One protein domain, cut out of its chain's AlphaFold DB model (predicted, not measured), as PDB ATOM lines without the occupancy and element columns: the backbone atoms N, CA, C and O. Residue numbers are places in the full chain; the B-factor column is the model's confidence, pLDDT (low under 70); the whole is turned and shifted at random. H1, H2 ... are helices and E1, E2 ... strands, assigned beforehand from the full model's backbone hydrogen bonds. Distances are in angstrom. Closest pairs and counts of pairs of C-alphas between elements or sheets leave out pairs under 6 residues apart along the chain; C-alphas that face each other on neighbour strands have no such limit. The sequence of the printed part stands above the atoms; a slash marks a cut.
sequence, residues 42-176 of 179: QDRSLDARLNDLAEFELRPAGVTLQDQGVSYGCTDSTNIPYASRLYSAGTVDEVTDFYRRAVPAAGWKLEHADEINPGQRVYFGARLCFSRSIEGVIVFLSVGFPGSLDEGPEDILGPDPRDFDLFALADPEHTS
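What this domain is: This is residues 42 to 176 of the 179 residues of an uncharacterized protein of Frankia sp. Ea1.12 (UniProt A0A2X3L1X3). One strongly twisted sheet of six antiparallel strands forms a slab, with H3 running along one face over E4 and the shorter H1 on that same face near E6 and E2: two layers, helices on one face of a sheet. The 135 printed residues include three named helices and six named strands, in chain order H1 H2 E1 E2 H3 E3 E4 E5 E6; the sheet runs E1 E2 E6 E5 E4 E3. The class is mixed, helices and strands, and the whole is compact, with a radius of gyration of the C-alphas of 14.5 A and spans of 41 by 32 by 25 A.

How they stand to each other: Start at E6, residues 163 to 175, which bends by 68 degrees at residue 172. Beside it find E2, residues 83 to 88, with N 85 and O 166 2.8 A apart, and E5, residues 137 to 144, with N 142 and O 167 2.8 A apart. Edge strand E1, residues 65 to 67, neighbours E2, with N 66 and O 86 at 2.8 A. E4, residues 128 to 134, neighbours E5, with N 130 and O 141 at 2.8 A, and edge strand E3, residues 109 to 113, with N 111 and O 129 at 2.8 A. E3 E4 E5 E6 make a meander, each strand the antiparallel neighbour of the one before. H3, residues 92 to 105, has a height over the sheet of 8.5 A and stands at 20 degrees to E4 on the local plane; their closest C-alphas, of Thr 96 and Leu 128, are 7.5 A apart. H1, residues 42 to 51, comes closest to E2 at the C-alphas of Asn 51 and Ala 83, 5.1 A; H1 and H3 are apart. H2, residues 54 to 57, only grazes the sheet. Every O i to N i+4 pair is within hydrogen-bond range in H1, 9 of 10 in H3; H2 is too short for one.

Where its parts are: Find C-alpha 42 at (155.294, 287.229, 235.413), where H1 begins. H3 runs 19.9 A from C-alpha 92 at (167.244, 296.353, 203.329), and E6 runs 33.1 A to C-alpha 175 at (146.492, 294.874, 229.250).

The domain as a whole: The C-alphas farthest apart, of Gln 42 and Pro 159, are 42.1 A apart, and the printed part has no cut. Look for long links from E1 to E2, E3 to E4 and E5 to E6; pLDDT is under 70 in 46 residues, among them 146 to 162.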
ATOM      1  N   GLN A  42     155.901 286.931 236.702       73.81
ATOM      2  CA  GLN A  42     155.294 287.229 235.413       73.81
ATOM      3  C   GLN A  42     156.347 287.728 234.417       73.81
ATOM      4  O   GLN A  42     156.374 287.218 233.303       73.81
ATOM      5  N   ASP A  43     157.264 288.605 234.837       74.06
ATOM      6  CA  ASP A  43     158.357 289.093 233.981       74.06
ATOM      7  C   ASP A  43     159.262 287.954 233.528       74.06
ATOM      8  O   ASP A  43     159.476 287.781 232.337       74.06
ATOM      9  N   ARG A  44     159.691 287.088 234.456       75.81
ATOM     10  CA  ARG A  44     160.506 285.908 234.115       75.81
ATOM     11  C   ARG A  44     159.791 284.939 233.176       75.81
ATOM     12  O   ARG A  44     160.415 284.344 232.303       75.81
ATOM     13  N   SER A  45     158.486 284.742 233.371       78.50
ATOM     14  CA  SER A  45     157.706 283.888 232.473       78.50
ATOM     15  C   SER A  45     157.552 284.515 231.092       78.50
ATOM     16  O   SER A  45     157.489 283.775 230.113       78.50
ATOM     17  N   LEU A  46     157.420 285.838 231.013       80.06
ATOM     18  CA  LEU A  46     157.292 286.554 229.755       80.06
ATOM     19  C   LEU A  46     158.630 286.578 229.018       80.06
ATOM     20  O   LEU A  46     158.654 286.252 227.842       80.06
ATOM     21  N   ASP A  47     159.730 286.839 229.716       80.62
ATOM     22  CA  ASP A  47     161.096 286.780 229.193       80.62
ATOM     23  C   ASP A  47     161.404 285.442 228.516       80.62
ATOM     24  O   ASP A  47     161.677 285.407 227.317       80.62
ATOM     25  N   ALA A  48     161.236 284.326 229.236       82.88
ATOM     26  CA  ALA A  48     161.468 282.996 228.674       82.88
ATOM     27  C   ALA A  48     160.618 282.740 227.417       82.88
ATOM     28  O   ALA A  48     161.108 282.221 226.419       82.88
ATOM     29  N   ARG A  49     159.345 283.154 227.435       86.88
ATOM     30  CA  ARG A  49     158.435 282.987 226.291       86.88
ATOM     31  C   ARG A  49     158.805 283.864 225.107       86.88
ATOM     32  O   ARG A  49     158.693 283.413 223.972       86.88
ATOM     33  N   LEU A  50     159.178 285.117 225.359       88.19
ATOM     34  CA  LEU A  50     159.560 286.046 224.306       88.19
ATOM     35  C   LEU A  50     160.881 285.626 223.678       88.19
ATOM     36  O   LEU A  50     161.017 285.727 222.466       88.19
ATOM     37  N   ASN A  51     161.804 285.074 224.464       87.69
ATOM     38  CA  ASN A  51     163.047 284.518 223.952       87.69
ATOM     39  C   ASN A  51     162.845 283.266 223.074       87.69
ATOM     40  O   ASN A  51     163.650 283.030 222.176       87.69
ATOM     41  N   ASP A  52     161.757 282.520 223.284       89.50
ATOM     42  CA  ASP A  52     161.394 281.317 222.519       89.50
ATOM     43  C   ASP A  52     160.410 281.595 221.358       89.50
ATOM     44  O   ASP A  52     159.805 280.672 220.804       89.50
ATOM     45  N   LEU A  53     160.212 282.862 220.968       90.94
ATOM     46  CA  LEU A  53     159.343 283.213 219.842       90.94
ATOM     47  C   LEU A  53     159.825 282.569 218.537       90.94
ATOM     48  O   LEU A  53     160.956 282.771 218.099       90.94
ATOM     49  N   ALA A  54     158.915 281.869 217.854       92.25
ATOM     50  CA  ALA A  54     159.187 281.263 216.551       92.25
ATOM     51  C   ALA A  54     159.546 282.306 215.479       92.25
ATOM     52  O   ALA A  54     160.171 281.978 214.473       92.25
ATOM     53  N   GLU A  55     159.174 283.569 215.687       91.56
ATOM     54  CA  GLU A  55     159.519 284.685 214.813       91.56
ATOM     55  C   GLU A  55     161.032 284.942 214.756       91.56
ATOM     56  O   GLU A  55     161.515 285.411 213.729       91.56
ATOM     57  N   PHE A  56     161.794 284.541 215.781       90.19
ATOM     58  CA  PHE A  56     163.258 284.527 215.731       90.19
ATOM     59  C   PHE A  56     163.833 283.421 214.829       90.19
ATOM     60  O   PHE A  56     165.001 283.449 214.463       90.19
ATOM     61  N   GLU A  57     163.026 282.460 214.387       89.44
ATOM     62  CA  GLU A  57     163.448 281.504 213.356       89.44
ATOM     63  C   GLU A  57     163.018 281.932 211.946       89.44
ATOM     64  O   GLU A  57     163.493 281.373 210.954       89.44
ATOM     65  N   LEU A  58     162.155 282.951 211.825       89.69
ATOM     66  CA  LEU A  58     161.793 283.530 210.535       89.69
ATOM     67  C   LEU A  58     162.935 284.413 210.045       89.69
ATOM     68  O   LEU A  58     163.184 285.479 210.599       89.69
ATOM     69  N   ARG A  59     163.595 283.992 208.968       88.25
ATOM     70  CA  ARG A  59     164.644 284.770 208.307       88.25
ATOM     71  C   ARG A  59     164.637 284.550 206.793       88.25
ATOM     72  O   ARG A  59     164.260 283.456 206.353       88.25
ATOM     73  N   PRO A  60     165.045 285.554 205.994       87.06
ATOM     74  CA  PRO A  60     165.286 285.366 204.568       87.06
ATOM     75  C   PRO A  60     166.283 284.229 204.303       87.06
ATOM     76  O   PRO A  60     167.092 283.860 205.157       87.06
ATOM     77  N   ALA A  61     166.238 283.652 203.103       85.12
ATOM     78  CA  ALA A  61     167.184 282.607 202.729       85.12
ATOM     79  C   ALA A  61     168.613 283.172 202.664       85.12
ATOM     80  O   ALA A  61     168.835 284.235 202.101       85.12
ATOM     81  N   GLY A  62     169.590 282.454 203.222       81.31
ATOM     82  CA  GLY A  62     170.994 282.892 203.236       81.31
ATOM     83  C   GLY A  62     171.367 283.817 204.399       81.31
ATOM     84  O   GLY A  62     172.552 283.977 204.676       81.31
ATOM     85  N   VAL A  63     170.383 284.335 205.139       86.88
ATOM     86  CA  VAL A  63     170.600 285.049 206.401       86.88
ATOM     87  C   VAL A  63     170.964 284.056 207.507       86.88
ATOM     88  O   VAL A  63     170.336 283.003 207.658       86.88
ATOM     89  N   THR A  64     171.971 284.398 208.310       86.25
ATOM     90  CA  THR A  64     172.446 283.579 209.431       86.25
ATOM     91  C   THR A  64     172.366 284.348 210.737       86.25
ATOM     92  O   THR A  64     172.586 285.554 210.767       86.25
ATOM     93  N   LEU A  65     172.034 283.649 211.822       88.25
ATOM     94  CA  LEU A  65     172.091 284.219 213.163       88.25
ATOM     95  C   LEU A  65     173.556 284.469 213.541       88.25
ATOM     96  O   LEU A  65     174.362 283.540 213.500       88.25
ATOM     97  N   GLN A  66     173.875 285.708 213.900       84.38
ATOM     98  CA  GLN A  66     175.202 286.127 214.351       84.38
ATOM     99  C   GLN A  66     175.291 286.110 215.874       84.38
ATOM    100  O   GLN A  66     176.234 285.551 216.427       84.38
ATOM    101  N   ASP A  67     174.286 286.675 216.546       81.38
ATOM    102  CA  ASP A  67     174.279 286.815 217.999       81.38
ATOM    103  C   ASP A  67     172.867 286.603 218.566       81.38
ATOM    104  O   ASP A  67     171.865 286.983 217.954       81.38
ATOM    105  N   GLN A  68     172.789 285.983 219.748       79.81
ATOM    106  CA  GLN A  68     171.531 285.757 220.475       79.81
ATOM    107  C   GLN A  68     170.939 287.047 221.060       79.81
ATOM    108  O   GLN A  68     169.908 286.987 221.724       79.81
ATOM    109  N   GLY A  69     171.567 288.191 220.797       71.69
ATOM    110  CA  GLY A  69     171.135 289.512 221.188       71.69
ATOM    111  C   GLY A  69     171.216 289.747 222.693       71.69
ATOM    112  O   GLY A  69     171.747 288.964 223.481       71.69
ATOM    113  N   VAL A  70     170.644 290.874 223.092       66.94
ATOM    114  CA  VAL A  70     170.427 291.256 224.482       66.94
ATOM    115  C   VAL A  70     169.028 290.830 224.929       66.94
ATOM    116  O   VAL A  70     168.036 291.051 224.226       66.94
ATOM    117  N   SER A  71     168.961 290.223 226.111       67.00
ATOM    118  CA  SER A  71     167.739 290.019 226.888       67.00
ATOM    119  C   SER A  71     167.938 290.723 228.222       67.00
ATOM    120  O   SER A  71     168.908 290.458 228.937       67.00
ATOM    121  N   TYR A  72     167.049 291.663 228.529       65.38
ATOM    122  CA  TYR A  72     167.068 292.364 229.812       65.38
ATOM    123  C   TYR A  72     165.992 291.845 230.771       65.38
ATOM    124  O   TYR A  72     166.024 292.198 231.947       65.38
ATOM    125  N   GLY A  73     165.076 291.000 230.271       57.03
ATOM    126  CA  GLY A  73     164.134 290.117 230.973       57.03
ATOM    127  C   GLY A  73     163.157 290.707 231.992       57.03
ATOM    128  O   GLY A  73     162.210 290.029 232.387       57.03
ATOM    129  N   CYS A  74     163.360 291.940 232.444       59.56
ATOM    130  CA  CYS A  74     162.695 292.476 233.622       59.56
ATOM    131  C   CYS A  74     162.555 293.995 233.552       59.56
ATOM    132  O   CYS A  74     163.147 294.711 234.364       59.56
ATOM    133  N   THR A  75     161.816 294.510 232.569       55.62
ATOM    134  CA  THR A  75     161.613 295.958 232.468       55.62
ATOM    135  C   THR A  75     160.137 296.307 232.406       55.62
ATOM    136  O   THR A  75     159.416 295.877 231.514       55.62
ATOM    137  N   ASP A  76     159.715 297.180 233.320       50.94
ATOM    138  CA  ASP A  76     158.395 297.825 233.305       50.94
ATOM    139  C   ASP A  76     158.280 298.845 232.145       50.94
ATOM    140  O   ASP A  76     157.271 299.530 231.997       50.94
ATOM    141  N   SER A  77     159.341 299.017 231.346       49.81
ATOM    142  CA  SER A  77     159.448 300.041 230.315       49.81
ATOM    143  C   SER A  77     159.325 299.474 228.904       49.81
ATOM    144  O   SER A  77     160.111 298.640 228.451       49.81
ATOM    145  N   THR A  78     158.394 300.054 228.147       51.84
ATOM    146  CA  THR A  78     158.484 300.118 226.690       51.84
ATOM    147  C   THR A  78     159.829 300.756 226.342       51.84
ATOM    148  O   THR A  78     160.094 301.848 226.846       51.84
ATOM    149  N   ASN A  79     160.654 300.094 225.524       55.38
ATOM    150  CA  ASN A  79     161.952 300.522 224.950       55.38
ATOM    151  C   ASN A  79     163.164 299.670 225.354       55.38
ATOM    152  O   ASN A  79     164.239 299.896 224.798       55.38
ATOM    153  N   ILE A  80     163.024 298.688 226.250       66.12
ATOM    154  CA  ILE A  80     164.092 297.714 226.514       66.12
ATOM    155  C   ILE A  80     163.608 296.314 226.112       66.12
ATOM    156  O   ILE A  80     162.570 295.870 226.603       66.12
ATOM    157  N   PRO A  81     164.305 295.617 225.194       72.50
ATOM    158  CA  PRO A  81     163.842 294.334 224.688       72.50
ATOM    159  C   PRO A  81     163.926 293.236 225.752       72.50
ATOM    160  O   PRO A  81     164.935 293.082 226.444       72.50
ATOM    161  N   TYR A  82     162.872 292.424 225.823       78.12
ATOM    162  CA  TYR A  82     162.895 291.164 226.568       78.12
ATOM    163  C   TYR A  82     163.789 290.148 225.857       78.12
ATOM    164  O   TYR A  82     164.530 289.422 226.502       78.12
ATOM    165  N   ALA A  83     163.776 290.139 224.524       86.12
ATOM    166  CA  ALA A  83     164.661 289.307 223.721       86.12
ATOM    167  C   ALA A  83     165.014 290.005 222.411       86.12
ATOM    168  O   ALA A  83     164.215 290.771 221.870       86.12
ATOM    169  N   SER A  84     166.195 289.715 221.874       86.81
ATOM    170  CA  SER A  84     166.607 290.178 220.551       86.81
ATOM    171  C   SER A  84     167.469 289.143 219.840       86.81
ATOM    172  O   SER A  84     167.901 288.177 220.453       86.81
ATOM    173  N   ARG A  85     167.689 289.307 218.539       88.25
ATOM    174  CA  ARG A  85     168.594 288.496 217.721       88.25
ATOM    175  C   ARG A  85     169.258 289.398 216.695       88.25
ATOM    176  O   ARG A  85     168.578 290.235 216.103       88.25
ATOM    177  N   LEU A  86     170.550 289.193 216.470       85.81
ATOM    178  CA  LEU A  86     171.308 289.862 215.417       85.81
ATOM    179  C   LEU A  86     171.572 288.873 214.285       85.81
ATOM    180  O   LEU A  86     172.073 287.773 214.532       85.81
ATOM    181  N   TYR A  87     171.272 289.262 213.050       85.81
ATOM    182  CA  TYR A  87     171.478 288.421 211.872       85.81
ATOM    183  C   TYR A  87     172.353 289.097 210.821       85.81
ATOM    184  O   TYR A  87     172.300 290.312 210.657       85.81
ATOM    185  N   SER A  88     173.079 288.276 210.057       78.06
ATOM    186  CA  SER A  88     173.892 288.706 208.914       78.06
ATOM    187  C   SER A  88     173.037 289.094 207.708       78.06
ATOM    188  O   SER A  88     172.061 288.405 207.405       78.06
ATOM    189  N   ALA A  89     173.455 290.115 206.964       70.44
ATOM    190  CA  ALA A  89     172.656 290.776 205.930       70.44
ATOM    191  C   ALA A  89     172.129 289.909 204.779       70.44
ATOM    192  O   ALA A  89     172.870 289.173 204.124       70.44
ATOM    193  N   GLY A  90     170.856 290.172 204.463       65.75
ATOM    194  CA  GLY A  90     170.381 290.429 203.097       65.75
ATOM    195  C   GLY A  90     170.244 291.945 202.868       65.75
ATOM    196  O   GLY A  90     170.593 292.733 203.747       65.75
ATOM    197  N   THR A  91     169.739 292.386 201.714       77.88
ATOM    198  CA  THR A  91     169.526 293.831 201.471       77.88
ATOM    199  C   THR A  91     168.382 294.382 202.335       77.88
ATOM    200  O   THR A  91     167.498 293.627 202.746       77.88
ATOM    201  N   VAL A  92     168.352 295.701 202.590       76.81
ATOM    202  CA  VAL A  92     167.244 296.353 203.329       76.81
ATOM    203  C   VAL A  92     165.901 295.988 202.726       76.81
ATOM    204  O   VAL A  92     164.998 295.574 203.453       76.81
ATOM    205  N   ASP A  93     165.783 296.111 201.405       81.19
ATOM    206  CA  ASP A  93     164.550 295.820 200.685       81.19
ATOM    207  C   ASP A  93     164.155 294.353 200.839       81.19
ATOM    208  O   ASP A  93     163.009 294.061 201.167       81.19
ATOM    209  N   GLU A  94     165.102 293.422 200.681       85.69
ATOM    210  CA  GLU A  94     164.840 291.988 200.820       85.69
ATOM    211  C   GLU A  94     164.336 291.636 202.223       85.69
ATOM    212  O   GLU A  94     163.314 290.958 202.369       85.69
ATOM    213  N   VAL A  95     165.035 292.112 203.254       86.31
ATOM    214  CA  VAL A  95     164.694 291.872 204.660       86.31
ATOM    215  C   VAL A  95     163.339 292.501 204.988       86.31
ATOM    216  O   VAL A  95     162.454 291.839 205.535       86.31
ATOM    217  N   THR A  96     163.134 293.758 204.598       86.00
ATOM    218  CA  THR A  96     161.899 294.505 204.858       86.00
ATOM    219  C   THR A  96     160.704 293.836 204.182       86.00
ATOM    220  O   THR A  96     159.679 293.586 204.824       86.00
ATOM    221  N   ASP A  97     160.826 293.483 202.904       89.44
ATOM    222  CA  ASP A  97     159.766 292.825 202.143       89.44
ATOM    223  C   ASP A  97     159.470 291.415 202.651       89.44
ATOM    224  O   ASP A  97     158.309 290.989 202.665       89.44
ATOM    225  N   PHE A  98     160.497 290.682 203.086       92.06
ATOM    226  CA  PHE A  98     160.320 289.389 203.732       92.06
ATOM    227  C   PHE A  98     159.470 289.524 204.999       92.06
ATOM    228  O   PHE A  98     158.420 288.882 205.095       92.06
ATOM    229  N   TYR A  99     159.864 290.387 205.942       92.25
ATOM    230  CA  TYR A  99     159.165 290.519 207.224       92.25
ATOM    231  C   TYR A  99     157.770 291.138 207.086       92.25
ATOM    232  O   TYR A  99     156.846 290.690 207.766       92.25
ATOM    233  N   ARG A 100     157.557 292.064 206.137       92.62
ATOM    234  CA  ARG A 100     156.217 292.588 205.796       92.62
ATOM    235  C   ARG A 100     155.227 291.499 205.379       92.62
ATOM    236  O   ARG A 100     154.024 291.695 205.527       92.62
ATOM    237  N   ARG A 101     155.700 290.359 204.865       94.25
ATOM    238  CA  ARG A 101     154.850 289.212 204.503       94.25
ATOM    239  C   ARG A 101     154.825 288.137 205.584       94.25
ATOM    240  O   ARG A 101     153.750 287.674 205.957       94.25
ATOM    241  N   ALA A 102     155.996 287.729 206.067       95.06
ATOM    242  CA  ALA A 102     156.146 286.573 206.945       95.06
ATOM    243  C   ALA A 102     155.518 286.804 208.328       95.06
ATOM    244  O   ALA A 102     154.814 285.933 208.835       95.06
ATOM    245  N   VAL A 103     155.718 287.986 208.918       94.94
ATOM    246  CA  VAL A 103     155.252 288.281 210.283       94.94
ATOM    247  C   VAL A 103     153.728 288.435 210.344       94.94
ATOM    248  O   VAL A 103     153.108 287.807 211.207       94.94
ATOM    249  N   PRO A 104     153.065 289.129 209.396       95.25
ATOM    250  CA  PRO A 104     151.607 289.107 209.334       95.25
ATOM    251  C   PRO A 104     151.013 287.727 209.045       95.25
ATOM    252  O   PRO A 104     149.988 287.373 209.627       95.25
ATOM    253  N   ALA A 105     151.667 286.906 208.215       95.19
ATOM    254  CA  ALA A 105     151.245 285.520 208.000       95.19
ATOM    255  C   ALA A 105     151.338 284.662 209.280       95.19
ATOM    256  O   ALA A 105     150.560 283.725 209.443       95.19
ATOM    257  N   ALA A 106     152.226 285.023 210.215       93.56
ATOM    258  CA  ALA A 106     152.321 284.446 211.560       93.56
ATOM    259  C   ALA A 106     151.322 285.055 212.576       93.56
ATOM    260  O   ALA A 106     151.405 284.794 213.780       93.56
ATOM    261  N   GLY A 107     150.363 285.864 212.114       94.62
ATOM    262  CA  GLY A 107     149.267 286.394 212.929       94.62
ATOM    263  C   GLY A 107     149.583 287.681 213.693       94.62
ATOM    264  O   GLY A 107     148.852 288.028 214.620       94.62
ATOM    265  N   TRP A 108     150.651 288.388 213.331       95.19
ATOM    266  CA  TRP A 108     150.956 289.705 213.890       95.19
ATOM    267  C   TRP A 108     150.313 290.820 213.067       95.19
ATOM    268  O   TRP A 108     150.152 290.723 211.851       95.19
ATOM    269  N   LYS A 109     149.978 291.927 213.719       93.19
ATOM    270  CA  LYS A 109     149.482 293.133 213.063       93.19
ATOM    271  C   LYS A 109     150.642 294.084 212.808       93.19
ATOM    272  O   LYS A 109     151.348 294.431 213.744       93.19
ATOM    273  N   LEU A 110     150.825 294.533 211.569       91.19
ATOM    274  CA  LEU A 110     151.748 295.630 211.273       91.19
ATOM    275  C   LEU A 110     151.175 296.932 211.853       91.19
ATOM    276  O   LEU A 110     150.062 297.322 211.497       91.19
ATOM    277  N   GLU A 111     151.917 297.573 212.751       87.12
ATOM    278  CA  GLU A 111     151.544 298.852 213.369       87.12
ATOM    279  C   GLU A 111     152.248 300.022 212.695       87.12
ATOM    280  O   GLU A 111     151.632 301.052 212.431       87.12
ATOM    281  N   HIS A 112     153.536 299.848 212.400       83.38
ATOM    282  CA  HIS A 112     154.369 300.889 211.820       83.38
ATOM    283  C   HIS A 112     155.377 300.292 210.847       83.38
ATOM    284  O   HIS A 112     155.900 299.201 211.074       83.38
ATOM    285  N   ALA A 113     155.636 301.005 209.759       84.56
ATOM    286  CA  ALA A 113     156.640 300.634 208.777       84.56
ATOM    287  C   ALA A 113     157.328 301.903 208.292       84.56
ATOM    288  O   ALA A 113     156.823 302.573 207.391       84.56
ATOM    289  N   ASP A 114     158.463 302.230 208.900       75.75
ATOM    290  CA  ASP A 114     159.294 303.317 208.405       75.75
ATOM    291  C   ASP A 114     159.867 302.984 207.020       75.75
ATOM    292  O   ASP A 114     160.086 301.819 206.666       75.75
ATOM    293  N   GLU A 115     160.133 304.025 206.236       71.88
ATOM    294  CA  GLU A 115     161.028 303.911 205.089       71.88
ATOM    295  C   GLU A 115     162.472 303.838 205.595       71.88
ATOM    296  O   GLU A 115     162.896 304.664 206.404       71.88
ATOM    297  N   ILE A 116     163.219 302.841 205.120       68.12
ATOM    298  CA  ILE A 116     164.599 302.576 205.532       68.12
ATOM    299  C   ILE A 116     165.474 302.760 204.297       68.12
ATOM    300  O   ILE A 116     165.333 302.018 203.331       68.12
ATOM    301  N   ASN A 117     166.359 303.758 204.317       68.12
ATOM    302  CA  ASN A 117     167.212 304.091 203.175       68.12
ATOM    303  C   ASN A 117     168.703 304.006 203.545       68.12
ATOM    304  O   ASN A 117     169.077 304.437 204.641       68.12
ATOM    305  N   PRO A 118     169.584 303.535 202.640       64.06
ATOM    306  CA  PRO A 118     171.030 303.642 202.831       64.06
ATOM    307  C   PRO A 118     171.460 305.091 203.106       64.06
ATOM    308  O   PRO A 118     170.931 306.031 202.508       64.06
ATOM    309  N   GLY A 119     172.425 305.296 204.006       59.91
ATOM    310  CA  GLY A 119     172.922 306.629 204.374       59.91
ATOM    311  C   GLY A 119     172.033 307.424 205.340       59.91
ATOM    312  O   GLY A 119     172.349 308.575 205.648       59.91
ATOM    313  N   GLN A 120     170.927 306.854 205.829       64.94
ATOM    314  CA  GLN A 120     170.053 307.498 206.812       64.94
ATOM    315  C   GLN A 120     170.671 307.490 208.219       64.94
ATOM    316  O   GLN A 120     171.303 306.516 208.625       64.94
ATOM    317  N   ARG A 121     170.447 308.562 208.993       58.88
ATOM    318  CA  ARG A 121     170.806 308.625 210.422       58.88
ATOM    319  C   ARG A 121     169.920 307.677 211.241       58.88
ATOM    320  O   ARG A 121     168.697 307.736 211.140       58.88
ATOM    321  N   VAL A 122     170.538 306.849 212.078       56.44
ATOM    322  CA  VAL A 122     169.931 305.719 212.808       56.44
ATOM    323  C   VAL A 122     169.485 306.114 214.219       56.44
ATOM    324  O   VAL A 122     169.196 305.251 215.043       56.44
ATOM    325  N   TYR A 123     169.370 307.409 214.538       48.47
ATOM    326  CA  TYR A 123     168.875 307.823 215.856       48.47
ATOM    327  C   TYR A 123     167.435 307.310 216.046       48.47
ATOM    328  O   TYR A 123     166.503 307.834 215.440       48.47
ATOM    329  N   PHE A 124     167.280 306.234 216.830       52.44
ATOM    330  CA  PHE A 124     166.075 305.390 216.887       52.44
ATOM    331  C   PHE A 124     165.607 304.906 215.503       52.44
ATOM    332  O   PHE A 124     164.433 305.033 215.170       52.44
ATOM    333  N   GLY A 125     166.562 304.392 214.719       58.34
ATOM    334  CA  GLY A 125     166.477 304.121 213.285       58.34
ATOM    335  C   GLY A 125     165.191 303.459 212.826       58.34
ATOM    336  O   GLY A 125     164.601 302.677 213.557       58.34
ATOM    337  N   ALA A 126     164.791 303.803 211.607       66.00
ATOM    338  CA  ALA A 126     163.598 303.329 210.928       66.00
ATOM    339  C   ALA A 126     163.362 301.819 211.128       66.00
ATOM    340  O   ALA A 126     164.263 301.007 210.904       66.00
ATOM    341  N   ARG A 127     162.150 301.455 211.571       79.31
ATOM    342  CA  ARG A 127     161.789 300.075 211.909       79.31
ATOM    343  C   ARG A 127     160.507 299.624 211.240       79.31
ATOM    344  O   ARG A 127     159.596 300.403 210.952       79.31
ATOM    345  N   LEU A 128     160.395 298.310 211.098       86.31
ATOM    346  CA  LEU A 128     159.088 297.670 211.064       86.31
ATOM    347  C   LEU A 128     158.683 297.355 212.501       86.31
ATOM    348  O   LEU A 128     159.476 296.791 213.252       86.31
ATOM    349  N   CYS A 129     157.453 297.682 212.879       89.19
ATOM    350  CA  CYS A 129     156.896 297.361 214.187       89.19
ATOM    351  C   CYS A 129     155.582 296.614 214.006       89.19
ATOM    352  O   CYS A 129     154.657 297.081 213.334       89.19
ATOM    353  N   PHE A 130     155.490 295.465 214.657       91.69
ATOM    354  CA  PHE A 130     154.329 294.600 214.649       91.69
ATOM    355  C   PHE A 130     153.833 294.394 216.071       91.69
ATOM    356  O   PHE A 130     154.623 294.437 217.007       91.69
ATOM    357  N   SER A 131     152.545 294.122 216.239       91.56
ATOM    358  CA  SER A 131     151.952 293.792 217.528       91.56
ATOM    359  C   SER A 131     151.211 292.459 217.481       91.56
ATOM    360  O   SER A 131     150.650 292.060 216.454       91.56
ATOM    361  N   ARG A 132     151.195 291.755 218.611       91.12
ATOM    362  CA  ARG A 132     150.325 290.600 218.847       91.12
ATOM    363  C   ARG A 132     149.975 290.544 220.325       91.12
ATOM    364  O   ARG A 132     150.807 290.838 221.178       91.12
ATOM    365  N   SER A 133     148.745 290.142 220.638       89.25
ATOM    366  CA  SER A 133     148.408 289.811 222.022       89.25
ATOM    367  C   SER A 133     148.850 288.385 222.331       89.25
ATOM    368  O   SER A 133     148.457 287.447 221.636       89.25
ATOM    369  N   ILE A 134     149.654 288.227 223.377       85.69
ATOM    370  CA  ILE A 134     150.075 286.933 223.910       85.69
ATOM    371  C   ILE A 134     149.599 286.885 225.360       85.69
ATOM    372  O   ILE A 134     150.038 287.674 226.189       85.69
ATOM    373  N   GLU A 135     148.631 286.007 225.645       83.19
ATOM    374  CA  GLU A 135     148.037 285.834 226.986       83.19
ATOM    375  C   GLU A 135     147.519 287.142 227.621       83.19
ATOM    376  O   GLU A 135     147.564 287.335 228.832       83.19
ATOM    377  N   GLY A 136     146.992 288.053 226.796       82.94
ATOM    378  CA  GLY A 136     146.413 289.324 227.245       82.94
ATOM    379  C   GLY A 136     147.410 290.480 227.371       82.94
ATOM    380  O   GLY A 136     146.967 291.621 227.524       82.94
ATOM    381  N   VAL A 137     148.712 290.213 227.224       81.94
ATOM    382  CA  VAL A 137     149.777 291.223 227.135       81.94
ATOM    383  C   VAL A 137     149.982 291.608 225.675       81.94
ATOM    384  O   VAL A 137     149.983 290.742 224.795       81.94
ATOM    385  N   ILE A 138     150.125 292.905 225.397       85.38
ATOM    386  CA  ILE A 138     150.516 293.370 224.066       85.38
ATOM    387  C   ILE A 138     152.032 293.238 223.943       85.38
ATOM    388  O   ILE A 138     152.794 293.838 224.699       85.38
ATOM    389  N   VAL A 139     152.448 292.436 222.970       87.06
ATOM    390  CA  VAL A 139     153.844 292.218 222.609       87.06
ATOM    391  C   VAL A 139     154.099 292.918 221.287       87.06
ATOM    392  O   VAL A 139     153.291 292.806 220.360       87.06
ATOM    393  N   PHE A 140     155.225 293.613 221.197       88.44
ATOM    394  CA  PHE A 140     155.707 294.223 219.974       88.44
ATOM    395  C   PHE A 140     156.917 293.460 219.454       88.44
ATOM    396  O   PHE A 140     157.835 293.155 220.208       88.44
ATOM    397  N   LEU A 141     156.921 293.175 218.159       90.38
ATOM    398  CA  LEU A 141     158.076 292.654 217.441       90.38
ATOM    399  C   LEU A 141     158.587 293.757 216.526       90.38
ATOM    400  O   LEU A 141     157.797 294.342 215.782       90.38
ATOM    401  N   SER A 142     159.882 294.043 216.565       88.94
ATOM    402  CA  SER A 142     160.472 295.084 215.737       88.94
ATOM    403  C   SER A 142     161.671 294.583 214.954       88.94
ATOM    404  O   SER A 142     162.507 293.868 215.497       88.94
ATOM    405  N   VAL A 143     161.723 294.972 213.683       87.81
ATOM    406  CA  VAL A 143     162.848 294.738 212.775       87.81
ATOM    407  C   VAL A 143     163.553 296.074 212.587       87.81
ATOM    408  O   VAL A 143     162.913 297.031 212.140       87.81
ATOM    409  N   GLY A 144     164.837 296.141 212.914       82.62
ATOM    410  CA  GLY A 144     165.676 297.314 212.712       82.62
ATOM    411  C   GLY A 144     166.974 296.964 211.993       82.62
ATOM    412  O   GLY A 144     167.307 295.801 211.777       82.62
ATOM    413  N   PHE A 145     167.703 297.999 211.591       78.00
ATOM    414  CA  PHE A 145     169.045 297.868 211.040       78.00
ATOM    415  C   PHE A 145     169.982 298.667 211.943       78.00
ATOM    416  O   PHE A 145     169.886 299.900 211.957       78.00
ATOM    417  N   PRO A 146     170.844 298.009 212.738       65.50
ATOM    418  CA  PRO A 146     171.833 298.721 213.521       65.50
ATOM    419  C   PRO A 146     172.788 299.433 212.556       65.50
ATOM    420  O   PRO A 146     173.315 298.836 211.616       65.50
ATOM    421  N   GLY A 147     172.990 300.734 212.765       57.97
ATOM    422  CA  GLY A 147     174.109 301.443 212.149       57.97
ATOM    423  C   GLY A 147     175.433 300.849 212.638       57.97
ATOM    424  O   GLY A 147     175.470 300.086 213.606       57.97
ATOM    425  N   SER A 148     176.541 301.176 211.979       52.06
ATOM    426  CA  SER A 148     177.859 300.769 212.471       52.06
ATOM    427  C   SER A 148     178.183 301.494 213.780       52.06
ATOM    428  O   SER A 148     178.467 302.687 213.760       52.06
ATOM    429  N   LEU A 149     178.205 300.745 214.890       43.59
ATOM    430  CA  LEU A 149     178.442 301.229 216.263       43.59
ATOM    431  C   LEU A 149     179.818 301.897 216.498       43.59
ATOM    432  O   LEU A 149     180.069 302.420 217.583       43.59
ATOM    433  N   ASP A 150     180.709 301.887 215.503       47.09
ATOM    434  CA  ASP A 150     182.042 302.500 215.572       47.09
ATOM    435  C   ASP A 150     182.088 303.938 215.004       47.09
ATOM    436  O   ASP A 150     183.134 304.589 215.064       47.09
ATOM    437  N   GLU A 151     180.980 304.479 214.479       44.00
ATOM    438  CA  GLU A 151     180.939 305.806 213.834       44.00
ATOM    439  C   GLU A 151     180.348 306.922 214.717       44.00
ATOM    440  O   GLU A 151     179.666 307.827 214.250       44.00
ATOM    441  N   GLY A 152     180.687 306.944 216.009       42.34
ATOM    442  CA  GLY A 152     180.460 308.121 216.861       42.34
ATOM    443  C   GLY A 152     178.986 308.573 216.960       42.34
ATOM    444  O   GLY A 152     178.076 307.794 216.728       42.34
ATOM    445  N   PRO A 153     178.701 309.829 217.359       39.00
ATOM    446  CA  PRO A 153     177.350 310.287 217.729       39.00
ATOM    447  C   PRO A 153     176.343 310.398 216.563       39.00
ATOM    448  O   PRO A 153     175.283 311.002 216.716       39.00
ATOM    449  N   GLU A 154     176.676 309.847 215.401       48.47
ATOM    450  CA  GLU A 154     175.914 309.911 214.161       48.47
ATOM    451  C   GLU A 154     175.968 308.522 213.502       48.47
ATOM    452  O   GLU A 154     176.550 308.369 212.433       48.47
ATOM    453  N   ASP A 155     175.390 307.500 214.145       56.22
ATOM    454  CA  ASP A 155     175.242 306.161 213.558       56.22
ATOM    455  C   ASP A 155     174.486 306.289 212.224       56.22
ATOM    456  O   ASP A 155     173.283 306.555 212.200       56.22
ATOM    457  N   ILE A 156     175.181 306.175 211.096       57.44
ATOM    458  CA  ILE A 156     174.596 306.243 209.756       57.44
ATOM    459  C   ILE A 156     174.464 304.811 209.225       57.44
ATOM    460  O   ILE A 156     175.366 303.990 209.390       57.44
ATOM    461  N   LEU A 157     173.342 304.485 208.573       59.72
ATOM    462  CA  LEU A 157     173.242 303.241 207.808       59.72
ATOM    463  C   LEU A 157     174.295 303.287 206.701       59.72
ATOM    464  O   LEU A 157     174.256 304.174 205.849       59.72
ATOM    465  N   GLY A 158     175.228 302.336 206.702       55.62
ATOM    466  CA  GLY A 158     176.208 302.196 205.629       55.62
ATOM    467  C   GLY A 158     175.553 302.051 204.241       55.62
ATOM    468  O   GLY A 158     174.334 301.904 204.133       55.62
ATOM    469  N   PRO A 159     176.349 302.064 203.153       55.91
ATOM    470  CA  PRO A 159     175.841 302.020 201.776       55.91
ATOM    471  C   PRO A 159     174.969 300.792 201.459       55.91
ATOM    472  O   PRO A 159     174.208 300.844 200.505       55.91
ATOM    473  N   ASP A 160     175.056 299.746 202.280       59.09
ATOM    474  CA  ASP A 160     174.035 298.721 202.493       59.09
ATOM    475  C   ASP A 160     174.233 298.207 203.931       59.09
ATOM    476  O   ASP A 160     175.362 297.816 204.268       59.09
ATOM    477  N   PRO A 161     173.223 298.239 204.819       59.81
ATOM    478  CA  PRO A 161     173.392 297.712 206.164       59.81
ATOM    479  C   PRO A 161     173.678 296.211 206.104       59.81
ATOM    480  O   PRO A 161     173.052 295.454 205.365       59.81
ATOM    481  N   ARG A 162     174.700 295.815 206.863       69.00
ATOM    482  CA  ARG A 162     175.309 294.479 206.826       69.00
ATOM    483  C   ARG A 162     174.739 293.510 207.846       69.00
ATOM    484  O   ARG A 162     174.976 292.317 207.712       69.00
ATOM    485  N   ASP A 163     173.982 294.018 208.802       79.25
ATOM    486  CA  ASP A 163     173.299 293.240 209.818       79.25
ATOM    487  C   ASP A 163     171.930 293.877 210.076       79.25
ATOM    488  O   ASP A 163     171.713 295.057 209.781       79.25
ATOM    489  N   PHE A 164     171.001 293.094 210.613       81.56
ATOM    490  CA  PHE A 164     169.709 293.584 211.085       81.56
ATOM    491  C   PHE A 164     169.375 292.949 212.433       81.56
ATOM    492  O   PHE A 164     169.790 291.820 212.720       81.56
ATOM    493  N   ASP A 165     168.629 293.675 213.259       84.44
ATOM    494  CA  ASP A 165     168.163 293.205 214.552       84.44
ATOM    495  C   ASP A 165     166.661 292.909 214.525       84.44
ATOM    496  O   ASP A 165     165.853 293.606 213.909       84.44
ATOM    497  N   LEU A 166     166.283 291.828 215.200       88.31
ATOM    498  CA  LEU A 166     164.897 291.496 215.498       88.31
ATOM    499  C   LEU A 166     164.752 291.510 217.010       88.31
ATOM    500  O   LEU A 166     165.497 290.806 217.686       88.31
ATOM    501  N   PHE A 167     163.806 292.267 217.558       87.44
ATOM    502  CA  PHE A 167     163.609 292.322 219.004       87.44
ATOM    503  C   PHE A 167     162.145 292.309 219.422       87.44
ATOM    504  O   PHE A 167     161.269 292.852 218.750       87.44
ATOM    505  N   ALA A 168     161.898 291.665 220.558       87.44
ATOM    506  CA  ALA A 168     160.601 291.527 221.186       87.44
ATOM    507  C   ALA A 168     160.530 292.404 222.442       87.44
ATOM    508  O   ALA A 168     161.356 292.306 223.353       87.44
ATOM    509  N   LEU A 169     159.513 293.252 222.479       83.81
ATOM    510  CA  LEU A 169     159.155 294.123 223.589       83.81
ATOM    511  C   LEU A 169     157.783 293.705 224.103       83.81
ATOM    512  O   LEU A 169     156.949 293.218 223.342       83.81
ATOM    513  N   ALA A 170     157.505 293.974 225.367       77.31
ATOM    514  CA  ALA A 170     156.152 293.899 225.884       77.31
ATOM    515  C   ALA A 170     155.838 295.152 226.685       77.31
ATOM    516  O   ALA A 170     156.720 295.725 227.319       77.31
ATOM    517  N   ASP A 171     154.572 295.549 226.649       68.81
ATOM    518  CA  ASP A 171     154.019 296.488 227.616       68.81
ATOM    519  C   ASP A 171     153.095 295.692 228.556       68.81
ATOM    520  O   ASP A 171     151.924 295.463 228.227       68.81
ATOM    521  N   PRO A 172     153.615 295.188 229.693       57.72
ATOM    522  CA  PRO A 172     152.813 294.435 230.653       57.72
ATOM    523  C   PRO A 172     151.750 295.302 231.351       57.72
ATOM    524  O   PRO A 172     150.787 294.752 231.894       57.72
ATOM    525  N   GLU A 173     151.868 296.636 231.309       55.44
ATOM    526  CA  GLU A 173     150.869 297.565 231.849       55.44
ATOM    527  C   GLU A 173     149.724 297.827 230.847       55.44
ATOM    528  O   GLU A 173     148.571 298.020 231.259       55.44
ATOM    529  N   HIS A 174     149.979 297.712 229.535       49.62
ATOM    530  CA  HIS A 174     148.948 297.641 228.488       49.62
ATOM    531  C   HIS A 174     148.301 296.253 228.414       49.62
ATOM    532  O   HIS A 174     148.438 295.484 227.458       49.62
ATOM    533  N   THR A 175     147.485 295.941 229.417       42.81
ATOM    534  CA  THR A 175     146.492 294.874 229.250       42.81
ATOM    535  C   THR A 175     145.431 295.335 228.257       42.81
ATOM    536  O   THR A 175     144.904 296.447 228.350       42.81
ATOM    537  N   SER A 176     145.098 294.478 227.290       43.62
ATOM    538  CA  SER A 176     143.982 294.710 226.368       43.62
ATOM    539  C   SER A 176     142.660 294.732 227.148       43.62
ATOM    540  O   SER A 176     141.949 293.736 227.266       43.62
TER     541      SER A 176